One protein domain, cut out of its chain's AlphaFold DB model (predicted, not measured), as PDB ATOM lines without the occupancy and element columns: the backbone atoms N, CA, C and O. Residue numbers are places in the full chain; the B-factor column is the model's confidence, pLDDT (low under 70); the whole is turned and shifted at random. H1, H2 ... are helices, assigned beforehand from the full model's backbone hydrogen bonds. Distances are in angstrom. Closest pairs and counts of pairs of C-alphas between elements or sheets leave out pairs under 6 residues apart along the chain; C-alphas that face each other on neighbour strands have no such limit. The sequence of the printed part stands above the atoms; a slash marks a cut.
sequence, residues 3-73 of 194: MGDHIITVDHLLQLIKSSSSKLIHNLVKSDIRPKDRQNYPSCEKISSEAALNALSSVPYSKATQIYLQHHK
ATOM      1  N   MET A   3      53.996  -7.578 -32.156       90.00
ATOM      2  CA  MET A   3      54.687  -7.177 -33.380       90.00
ATOM      3  C   MET A   3      56.179  -7.107 -33.050       90.00
ATOM      4  O   MET A   3      56.629  -6.172 -32.387       90.00
ATOM      5  N   GLY A   4      56.917  -8.152 -33.437       92.88
ATOM      6  CA  GLY A   4      58.251  -8.411 -32.889       92.88
ATOM      7  C   GLY A   4      58.188  -8.563 -31.367       92.88
ATOM      8  O   GLY A   4      57.308  -9.250 -30.848       92.88
ATOM      9  N   ASP A   5      59.060  -7.844 -30.662       94.50
ATOM     10  CA  ASP A   5      59.136  -7.843 -29.193       94.50
ATOM     11  C   ASP A   5      58.178  -6.842 -28.526       94.50
ATOM     12  O   ASP A   5      58.185  -6.660 -27.306       94.50
ATOM     13  N   HIS A   6      57.337  -6.165 -29.310       95.44
ATOM     14  CA  HIS A   6      56.442  -5.135 -28.805       95.44
ATOM     15  C   HIS A   6      55.000  -5.627 -28.706       95.44
ATOM     16  O   HIS A   6      54.458  -6.272 -29.608       95.44
ATOM     17  N   ILE A   7      54.347  -5.274 -27.601       94.69
ATOM     18  CA  ILE A   7      52.950  -5.620 -27.353       94.69
ATOM     19  C   ILE A   7      52.035  -4.594 -28.021       94.69
ATOM     20  O   ILE A   7      52.153  -3.389 -27.811       94.69
ATOM     21  N   ILE A   8      51.061  -5.101 -28.771       95.31
ATOM     22  CA  ILE A   8      49.911  -4.345 -29.259       95.31
ATOM     23  C   ILE A   8      48.734  -4.673 -28.341       95.31
ATOM     24  O   ILE A   8      48.242  -5.811 -28.310       95.31
ATOM     25  N   THR A   9      48.295  -3.665 -27.585       95.12
ATOM     26  CA  THR A   9      47.176  -3.764 -26.640       95.12
ATOM     27  C   THR A   9      46.226  -2.573 -26.758       95.12
ATOM     28  O   THR A   9      46.622  -1.457 -27.102       95.12
ATOM     29  N   VAL A  10      44.963  -2.835 -26.426       93.31
ATOM     30  CA  VAL A  10      43.895  -1.845 -26.258       93.31
ATOM     31  C   VAL A  10      44.176  -0.919 -25.066       93.31
ATOM     32  O   VAL A  10      43.740   0.232 -25.053       93.31
ATOM     33  N   ASP A  11      44.967  -1.377 -24.092       95.12
ATOM     34  CA  ASP A  11      45.295  -0.596 -22.898       95.12
ATOM     35  C   ASP A  11      46.028   0.706 -23.225       95.12
ATOM     36  O   ASP A  11      45.813   1.702 -22.540       95.12
ATOM     37  N   HIS A  12      46.831   0.740 -24.293       95.38
ATOM     38  CA  HIS A  12      47.495   1.964 -24.744       95.38
ATOM     39  C   HIS A  12      46.480   3.053 -25.120       95.38
ATOM     40  O   HIS A  12      46.643   4.216 -24.753       95.38
ATOM     41  N   LEU A  13      45.382   2.677 -25.780       93.69
ATOM     42  CA  LEU A  13      44.317   3.616 -26.122       93.69
ATOM     43  C   LEU A  13      43.487   4.011 -24.887       93.69
ATOM     44  O   LEU A  13      43.066   5.158 -24.750       93.69
ATOM     45  N   LEU A  14      43.282   3.091 -23.938       93.94
ATOM     46  CA  LEU A  14      42.627   3.417 -22.667       93.94
ATOM     47  C   LEU A  14      43.469   4.375 -21.810       93.94
ATOM     48  O   LEU A  14      42.908   5.237 -21.132       93.94
ATOM     49  N   GLN A  15      44.797   4.241 -21.830       93.75
ATOM     50  CA  GLN A  15      45.726   5.176 -21.190       93.75
ATOM     51  C   GLN A  15      45.674   6.553 -21.854       93.75
ATOM     52  O   GLN A  15      45.617   7.564 -21.151       93.75
ATOM     53  N   LEU A  16      45.595   6.591 -23.186       92.69
ATOM     54  CA  LEU A  16      45.409   7.830 -23.932       92.69
ATOM     55  C   LEU A  16      44.135   8.565 -23.485       92.69
ATOM     56  O   LEU A  16      44.199   9.724 -23.092       92.69
ATOM     57  N   ILE A  17      42.993   7.872 -23.413       92.62
ATOM     58  CA  ILE A  17      41.721   8.461 -22.951       92.62
ATOM     59  C   ILE A  17      41.795   8.960 -21.503       92.62
ATOM     60  O   ILE A  17      41.127   9.928 -21.131       92.62
ATOM     61  N   LYS A  18      42.552   8.270 -20.644       92.31
ATOM     62  CA  LYS A  18      42.734   8.683 -19.246       92.31
ATOM     63  C   LYS A  18      43.618   9.924 -19.119       92.31
ATOM     64  O   LYS A  18      43.473  10.645 -18.135       92.31
ATOM     65  N   SER A  19      44.486  10.184 -20.092       87.56
ATOM     66  CA  SER A  19      45.383  11.336 -20.098       87.56
ATOM     67  C   SER A  19      44.582  12.612 -20.370       87.56
ATOM     68  O   SER A  19      44.084  12.855 -21.466       87.56
ATOM     69  N   SER A  20      44.383  13.428 -19.332       67.75
ATOM     70  CA  SER A  20      43.464  14.577 -19.368       67.75
ATOM     71  C   SER A  20      43.857  15.668 -20.367       67.75
ATOM     72  O   SER A  20      42.982  16.371 -20.861       67.75
ATOM     73  N   SER A  21      45.147  15.805 -20.680       72.62
ATOM     74  CA  SER A  21      45.673  16.845 -21.572       72.62
ATOM     75  C   SER A  21      45.347  16.618 -23.050       72.62
ATOM     76  O   SER A  21      45.389  17.566 -23.826       72.62
ATOM     77  N   SER A  22      45.005  15.391 -23.455       71.19
ATOM     78  CA  SER A  22      44.910  15.020 -24.869       71.19
ATOM     79  C   SER A  22      43.484  14.806 -25.377       71.19
ATOM     80  O   SER A  22      43.290  14.694 -26.585       71.19
ATOM     81  N   LYS A  23      42.469  14.798 -24.500       80.06
ATOM     82  CA  LYS A  23      41.077  14.484 -24.883       80.06
ATOM     83  C   LYS A  23      40.517  15.392 -25.971       80.06
ATOM     84  O   LYS A  23      39.861  14.901 -26.883       80.06
ATOM     85  N   LEU A  24      40.797  16.693 -25.880       81.94
ATOM     86  CA  LEU A  24      40.368  17.677 -26.880       81.94
ATOM     87  C   LEU A  24      41.098  17.509 -28.216       81.94
ATOM     88  O   LEU A  24      40.583  17.920 -29.246       81.94
ATOM     89  N   ILE A  25      42.284  16.899 -28.194       83.69
ATOM     90  CA  ILE A  25      43.130  16.719 -29.372       83.69
ATOM     91  C   ILE A  25      42.688  15.473 -30.141       83.69
ATOM     92  O   ILE A  25      42.459  15.549 -31.340       83.69
ATOM     93  N   HIS A  26      42.542  14.330 -29.462       85.94
ATOM     94  CA  HIS A  26      42.242  13.057 -30.130       85.94
ATOM     95  C   HIS A  26      40.747  12.699 -30.180       85.94
ATOM     96  O   HIS A  26      40.389  11.761 -30.882       85.94
ATOM     97  N   ASN A  27      39.878  13.384 -29.422       89.12
ATOM     98  CA  ASN A  27      38.418  13.183 -29.404       89.12
ATOM     99  C   ASN A  27      37.954  11.714 -29.226       89.12
ATOM    100  O   ASN A  27      36.919  11.301 -29.747       89.12
ATOM    101  N   LEU A  28      38.732  10.909 -28.493       91.50
ATOM    102  CA  LEU A  28      38.396   9.509 -28.204       91.50
ATOM    103  C   LEU A  28      37.733   9.411 -26.839       91.50
ATOM    104  O   LEU A  28      38.229   9.963 -25.850       91.50
ATOM    105  N   VAL A  29      36.658   8.635 -26.772       92.31
ATOM    106  CA  VAL A  29      35.944   8.315 -25.537       92.31
ATOM    107  C   VAL A  29      35.918   6.809 -25.289       92.31
ATOM    108  O   VAL A  29      36.165   5.993 -26.170       92.31
ATOM    109  N   LYS A  30      35.633   6.403 -24.044       91.62
ATOM    110  CA  LYS A  30      35.684   4.982 -23.644       91.62
ATOM    111  C   LYS A  30      34.744   4.091 -24.461       91.62
ATOM    112  O   LYS A  30      35.000   2.896 -24.568       91.62
ATOM    113  N   SER A  31      33.641   4.642 -24.971       91.19
ATOM    114  CA  SER A  31      32.701   3.915 -25.826       91.19
ATOM    115  C   SER A  31      33.309   3.548 -27.173       91.19
ATOM    116  O   SER A  31      32.981   2.476 -27.666       91.19
ATOM    117  N   ASP A  32      34.235   4.354 -27.705       90.31
ATOM    118  CA  ASP A  32      34.868   4.079 -29.000       90.31
ATOM    119  C   ASP A  32      35.728   2.808 -28.969       90.31
ATOM    120  O   ASP A  32      35.957   2.179 -29.991       90.31
ATOM    121  N   ILE A  33      36.194   2.399 -27.786       89.69
ATOM    122  CA  ILE A  33      37.142   1.290 -27.616       89.69
ATOM    123  C   ILE A  33      36.475   0.063 -26.984       89.69
ATOM    124  O   ILE A  33      37.105  -0.721 -26.277       89.69
ATOM    125  N   ARG A  34      35.165  -0.112 -27.175       86.81
ATOM    126  CA  ARG A  34      34.459  -1.286 -26.656       86.81
ATOM    127  C   ARG A  34      34.661  -2.468 -27.606       86.81
ATOM    128  O   ARG A  34      34.060  -2.483 -28.671       86.81
ATOM    129  N   PRO A  35      35.385  -3.535 -27.213       72.56
ATOM    130  CA  PRO A  35      35.668  -4.657 -28.120       72.56
ATOM    131  C   PRO A  35      34.425  -5.456 -28.535       72.56
ATOM    132  O   PRO A  35      34.477  -6.247 -29.474       72.56
ATOM    133  N   LYS A  36      33.322  -5.292 -27.793       81.56
ATOM    134  CA  LYS A  36      32.020  -5.906 -28.082       81.56
ATOM    135  C   LYS A  36      31.240  -5.146 -29.157       81.56
ATOM    136  O   LYS A  36      30.338  -5.725 -29.747       81.56
ATOM    137  N   ASP A  37      31.599  -3.892 -29.418       81.44
ATOM    138  CA  ASP A  37      30.958  -3.036 -30.414       81.44
ATOM    139  C   ASP A  37      31.697  -3.141 -31.758       81.44
ATOM    140  O   ASP A  37      32.329  -2.207 -32.245       81.44
ATOM    141  N   ARG A  38      31.700  -4.352 -32.329       67.38
ATOM    142  CA  ARG A  38      32.472  -4.689 -33.542       67.38
ATOM    143  C   ARG A  38      31.931  -4.050 -34.826       67.38
ATOM    144  O   ARG A  38      32.577  -4.167 -35.861       67.38
ATOM    145  N   GLN A  39      30.760  -3.418 -34.769       72.88
ATOM    146  CA  GLN A  39      30.092  -2.807 -35.922       72.88
ATOM    147  C   GLN A  39      30.189  -1.276 -35.928       72.88
ATOM    148  O   GLN A  39      29.664  -0.630 -36.833       72.88
ATOM    149  N   ASN A  40      30.889  -0.677 -34.964       84.88
ATOM    150  CA  ASN A  40      31.026   0.769 -34.882       84.88
ATOM    151  C   ASN A  40      32.182   1.274 -35.755       84.88
ATOM    152  O   ASN A  40      33.264   1.623 -35.278       84.88
ATOM    153  N   TYR A  41      31.932   1.298 -37.064       86.44
ATOM    154  CA  TYR A  41      32.858   1.853 -38.050       86.44
ATOM    155  C   TYR A  41      33.327   3.284 -37.699       86.44
ATOM    156  O   TYR A  41      34.538   3.512 -37.734       86.44
ATOM    157  N   PRO A  42      32.448   4.223 -37.277       88.62
ATOM    158  CA  PRO A  42      32.883   5.559 -36.859       88.62
ATOM    159  C   PRO A  42      33.927   5.545 -35.738       88.62
ATOM    160  O   PRO A  42      34.860   6.346 -35.739       88.62
ATOM    161  N   SER A  43      33.809   4.635 -34.772       90.69
ATOM    162  CA  SER A  43      34.810   4.499 -33.714       90.69
ATOM    163  C   SER A  43      36.137   3.942 -34.234       90.69
ATOM    164  O   SER A  43      37.190   4.438 -33.833       90.69
ATOM    165  N   CYS A  44      36.116   2.984 -35.165       88.31
ATOM    166  CA  CYS A  44      37.330   2.505 -35.837       88.31
ATOM    167  C   CYS A  44      38.045   3.639 -36.588       88.31
ATOM    168  O   CYS A  44      39.257   3.805 -36.441       88.31
ATOM    169  N   GLU A  45      37.292   4.461 -37.324       89.06
ATOM    170  CA  GLU A  45      37.813   5.628 -38.039       89.06
ATOM    171  C   GLU A  45      38.480   6.613 -37.070       89.06
ATOM    172  O   GLU A  45      39.653   6.952 -37.247       89.06
ATOM    173  N   LYS A  46      37.800   6.979 -35.974       91.06
ATOM    174  CA  LYS A  46      38.369   7.842 -34.925       91.06
ATOM    175  C   LYS A  46      39.648   7.274 -34.317       91.06
ATOM    176  O   LYS A  46      40.606   8.020 -34.121       91.06
ATOM    177  N   ILE A  47      39.685   5.975 -34.013       92.25
ATOM    178  CA  ILE A  47      40.867   5.312 -33.433       92.25
ATOM    179  C   ILE A  47      42.059   5.376 -34.395       92.25
ATOM    180  O   ILE A  47      43.191   5.569 -33.955       92.25
ATOM    181  N   SER A  48      41.804   5.245 -35.697       92.00
ATOM    182  CA  SER A  48      42.821   5.339 -36.752       92.00
ATOM    183  C   SER A  48      43.129   6.771 -37.213       92.00
ATOM    184  O   SER A  48      43.955   6.965 -38.108       92.00
ATOM    185  N   SER A  49      42.478   7.781 -36.625       92.44
ATOM    186  CA  SER A  49      42.667   9.180 -37.008       92.44
ATOM    187  C   SER A  49      44.088   9.656 -36.720       92.44
ATOM    188  O   SER A  49      44.728   9.241 -35.751       92.44
ATOM    189  N   GLU A  50      44.580  10.588 -37.532       92.94
ATOM    190  CA  GLU A  50      45.922  11.145 -37.361       92.94
ATOM    191  C   GLU A  50      46.098  11.806 -35.986       92.94
ATOM    192  O   GLU A  50      47.138  11.657 -35.350       92.94
ATOM    193  N   ALA A  51      45.051  12.452 -35.469       92.50
ATOM    194  CA  ALA A  51      45.062  13.034 -34.133       92.50
ATOM    195  C   ALA A  51      45.247  11.975 -33.031       92.50
ATOM    196  O   ALA A  51      46.057  12.170 -32.122       92.50
ATOM    197  N   ALA A  52      44.552  10.836 -33.121       92.31
ATOM    198  CA  ALA A  52      44.724   9.720 -32.192       92.31
ATOM    199  C   ALA A  52      46.114   9.076 -32.315       92.31
ATOM    200  O   ALA A  52      46.770   8.824 -31.301       92.31
ATOM    201  N   LEU A  53      46.595   8.870 -33.545       94.00
ATOM    202  CA  LEU A  53      47.927   8.330 -33.817       94.00
ATOM    203  C   LEU A  53      49.031   9.245 -33.278       94.00
ATOM    204  O   LEU A  53      49.961   8.764 -32.635       94.00
ATOM    205  N   ASN A  54      48.927  10.555 -33.485       93.56
ATOM    206  CA  ASN A  54      49.889  11.525 -32.969       93.56
ATOM    207  C   ASN A  54      49.848  11.575 -31.443       93.56
ATOM    208  O   ASN A  54      50.897  11.567 -30.801       93.56
ATOM    209  N   ALA A  55      48.659  11.541 -30.843       93.56
ATOM    210  CA  ALA A  55      48.522  11.567 -29.394       93.56
ATOM    211  C   ALA A  55      49.060  10.287 -28.721       93.56
ATOM    212  O   ALA A  55      49.612  10.364 -27.621       93.56
ATOM    213  N   LEU A  56      49.013   9.129 -29.395       93.19
ATOM    214  CA  LEU A  56      49.634   7.889 -28.908       93.19
ATOM    215  C   LEU A  56      51.144   8.020 -28.672       93.19
ATOM    216  O   LEU A  56      51.657   7.319 -27.805       93.19
ATOM    217  N   SER A  57      51.847   8.931 -29.354       92.62
ATOM    218  CA  SER A  57      53.287   9.161 -29.132       92.62
ATOM    219  C   SER A  57      53.631   9.592 -27.699       92.62
ATOM    220  O   SER A  57      54.753   9.379 -27.247       92.62
ATOM    221  N   SER A  58      52.657  10.148 -26.972       92.06
ATOM    222  CA  SER A  58      52.797  10.529 -25.563       92.06
ATOM    223  C   SER A  58      52.597   9.365 -24.582       92.06
ATOM    224  O   SER A  58      52.922   9.492 -23.403       92.06
ATOM    225  N   VAL A  59      52.080   8.224 -25.052       94.00
ATOM    226  CA  VAL A  59      51.840   7.030 -24.234       94.00
ATOM    227  C   VAL A  59      53.084   6.130 -24.268       94.00
ATOM    228  O   VAL A  59      53.515   5.731 -25.351       94.00
ATOM    229  N   PRO A  60      53.667   5.759 -23.114       94.44
ATOM    230  CA  PRO A  60      54.823   4.869 -23.070       94.44
ATOM    231  C   PRO A  60      54.550   3.517 -23.737       94.44
ATOM    232  O   PRO A  60      53.478   2.940 -23.567       94.44
ATOM    233  N   TYR A  61      55.540   2.996 -24.468       95.25
ATOM    234  CA  TYR A  61      55.501   1.677 -25.125       95.25
ATOM    235  C   TYR A  61      54.389   1.485 -26.176       95.25
ATOM    236  O   TYR A  61      54.188   0.381 -26.677       95.25
ATOM    237  N   SER A  62      53.714   2.559 -26.590       95.88
ATOM    238  CA  SER A  62      52.594   2.507 -27.538       95.88
ATOM    239  C   SER A  62      53.011   2.421 -29.011       95.88
ATOM    240  O   SER A  62      52.151   2.265 -29.881       95.88
ATOM    241  N   LYS A  63      54.312   2.533 -29.319       95.56
ATOM    242  CA  LYS A  63      54.812   2.720 -30.691       95.56
ATOM    243  C   LYS A  63      54.362   1.614 -31.648       95.56
ATOM    244  O   LYS A  63      53.973   1.906 -32.774       95.56
ATOM    245  N   ALA A  64      54.351   0.364 -31.189       96.31
ATOM    246  CA  ALA A  64      53.859  -0.755 -31.988       96.31
ATOM    247  C   ALA A  64      52.344  -0.687 -32.231       96.31
ATOM    248  O   ALA A  64      51.896  -0.958 -33.339       96.31
ATOM    249  N   THR A  65      51.553  -0.259 -31.238       95.44
ATOM    250  CA  THR A  65      50.117   0.008 -31.430       95.44
ATOM    251  C   THR A  65      49.895   1.130 -32.445       95.44
ATOM    252  O   THR A  65      49.026   0.998 -33.300       95.44
ATOM    253  N   GLN A  66      50.690   2.203 -32.390       95.06
ATOM    254  CA  GLN A  66      50.617   3.304 -33.356       95.06
ATOM    255  C   GLN A  66      50.880   2.807 -34.786       95.06
ATOM    256  O   GLN A  66      50.071   3.058 -35.674       95.06
ATOM    257  N   ILE A  67      51.974   2.067 -34.998       94.12
ATOM    258  CA  ILE A  67      52.338   1.500 -36.308       94.12
ATOM    259  C   ILE A  67      51.248   0.547 -36.808       94.12
ATOM    260  O   ILE A  67      50.824   0.636 -37.957       94.12
ATOM    261  N   TYR A  68      50.749  -0.331 -35.936       94.25
ATOM    262  CA  TYR A  68      49.675  -1.259 -36.273       94.25
ATOM    263  C   TYR A  68      48.423  -0.526 -36.774       94.25
ATOM    264  O   TYR A  68      47.912  -0.833 -37.848       94.25
ATOM    265  N   LEU A  69      47.958   0.484 -36.036       92.50
ATOM    266  CA  LEU A  69      46.792   1.275 -36.431       92.50
ATOM    267  C   LEU A  69      47.036   2.066 -37.720       92.50
ATOM    268  O   LEU A  69      46.123   2.196 -38.527       92.50
ATOM    269  N   GLN A  70      48.259   2.548 -37.943       92.00
ATOM    270  CA  GLN A  70      48.626   3.258 -39.166       92.00
ATOM    271  C   GLN A  70      48.582   2.351 -40.406       92.00
ATOM    272  O   GLN A  70      48.119   2.792 -41.452       92.00
ATOM    273  N   HIS A  71      49.016   1.092 -40.299       86.88
ATOM    274  CA  HIS A  71      48.947   0.127 -41.405       86.88
ATOM    275  C   HIS A  71      47.535  -0.398 -41.670       86.88
ATOM    276  O   HIS A  71      47.202  -0.709 -42.809       86.88
ATOM    277  N   HIS A  72      46.712  -0.505 -40.626       80.94
ATOM    278  CA  HIS A  72      45.313  -0.919 -40.737       80.94
ATOM    279  C   HIS A  72      44.349   0.243 -40.980       80.94
ATOM    280  O   HIS A  72      43.146   0.015 -41.119       80.94
ATOM    281  N   LYS A  73      44.856   1.479 -41.072       77.06
ATOM    282  CA  LYS A  73      44.108   2.574 -41.672       77.06
ATOM    283  C   LYS A  73      43.844   2.135 -43.107       77.06
ATOM    284  O   LYS A  73      44.787   1.985 -43.885       77.06
TER     285      LYS A  73
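What this domain is: This is residues 3 to 73 of the 194 residues of the protein "Hypothetical protein" of Rotaria sordida (UniProt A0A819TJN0). A helical hairpin, H5 and H6, has H1 crossing it near its linked end, while little H2 packs on H5 and the pair H3 and H4 makes the other side, with H3 on H1. The 71 printed residues hold six short named helices, H1 to H6 in chain order, and no named strand; the class is all helix. The whole is compact, with a radius of gyration of the C-alphas of 11.3 A and spans of 29 by 28 by 19 A.

Where its parts are: Begin at Met 3 and find C-alpha 11 at (45.295, -0.596, -22.898), where H1 starts; it runs to residue 18, 10.3 A. Next come H2, residues 23 to 26, and H3, residues 30 to 33, each 5.6 A. H4 is residues 41 to 47, 9.9 A, and H5 residues 50 to 56, 9.8 A. H6, residues 63 to 71, runs 12.5 A to C-alpha 71 at (48.947, 0.127, -41.405).

How they stand to each other: Look first at H5, the hub, which touches three helices. It forms a hairpin with H6, at a shallow tilt of 18 degrees, opposite ways; their closest C-alphas, Leu 53 and Gln 66, are 5.7 A apart. H1 touches H5, about perpendicular at 81 degrees, closest at C-alphas 16 and 56, 6.5 A. H2 touches H5 at C-alphas 26 and 52, their closest, 4.6 A. H3 touches H1, closest at C-alphas 17 and 30, 7.0 A, and H4, closest at C-alphas 32 and 43, 4.7 A. H1 and H4 are only just apart, closest 8.3 A. In H1, H4, H5 and H6 every O i to N i+4 pair is within hydrogen-bond range; H2 and H3 are too short for one, and their single O i to N i+3 pair is within range in H3, not in H2.

The domain as a whole: The C-alphas farthest apart, Gly 4 and Leu 24, are 32.2 A apart. The printed part has no cut and no long link. Its mean pLDDT is 89.3; residues 20 and 38 are under 70.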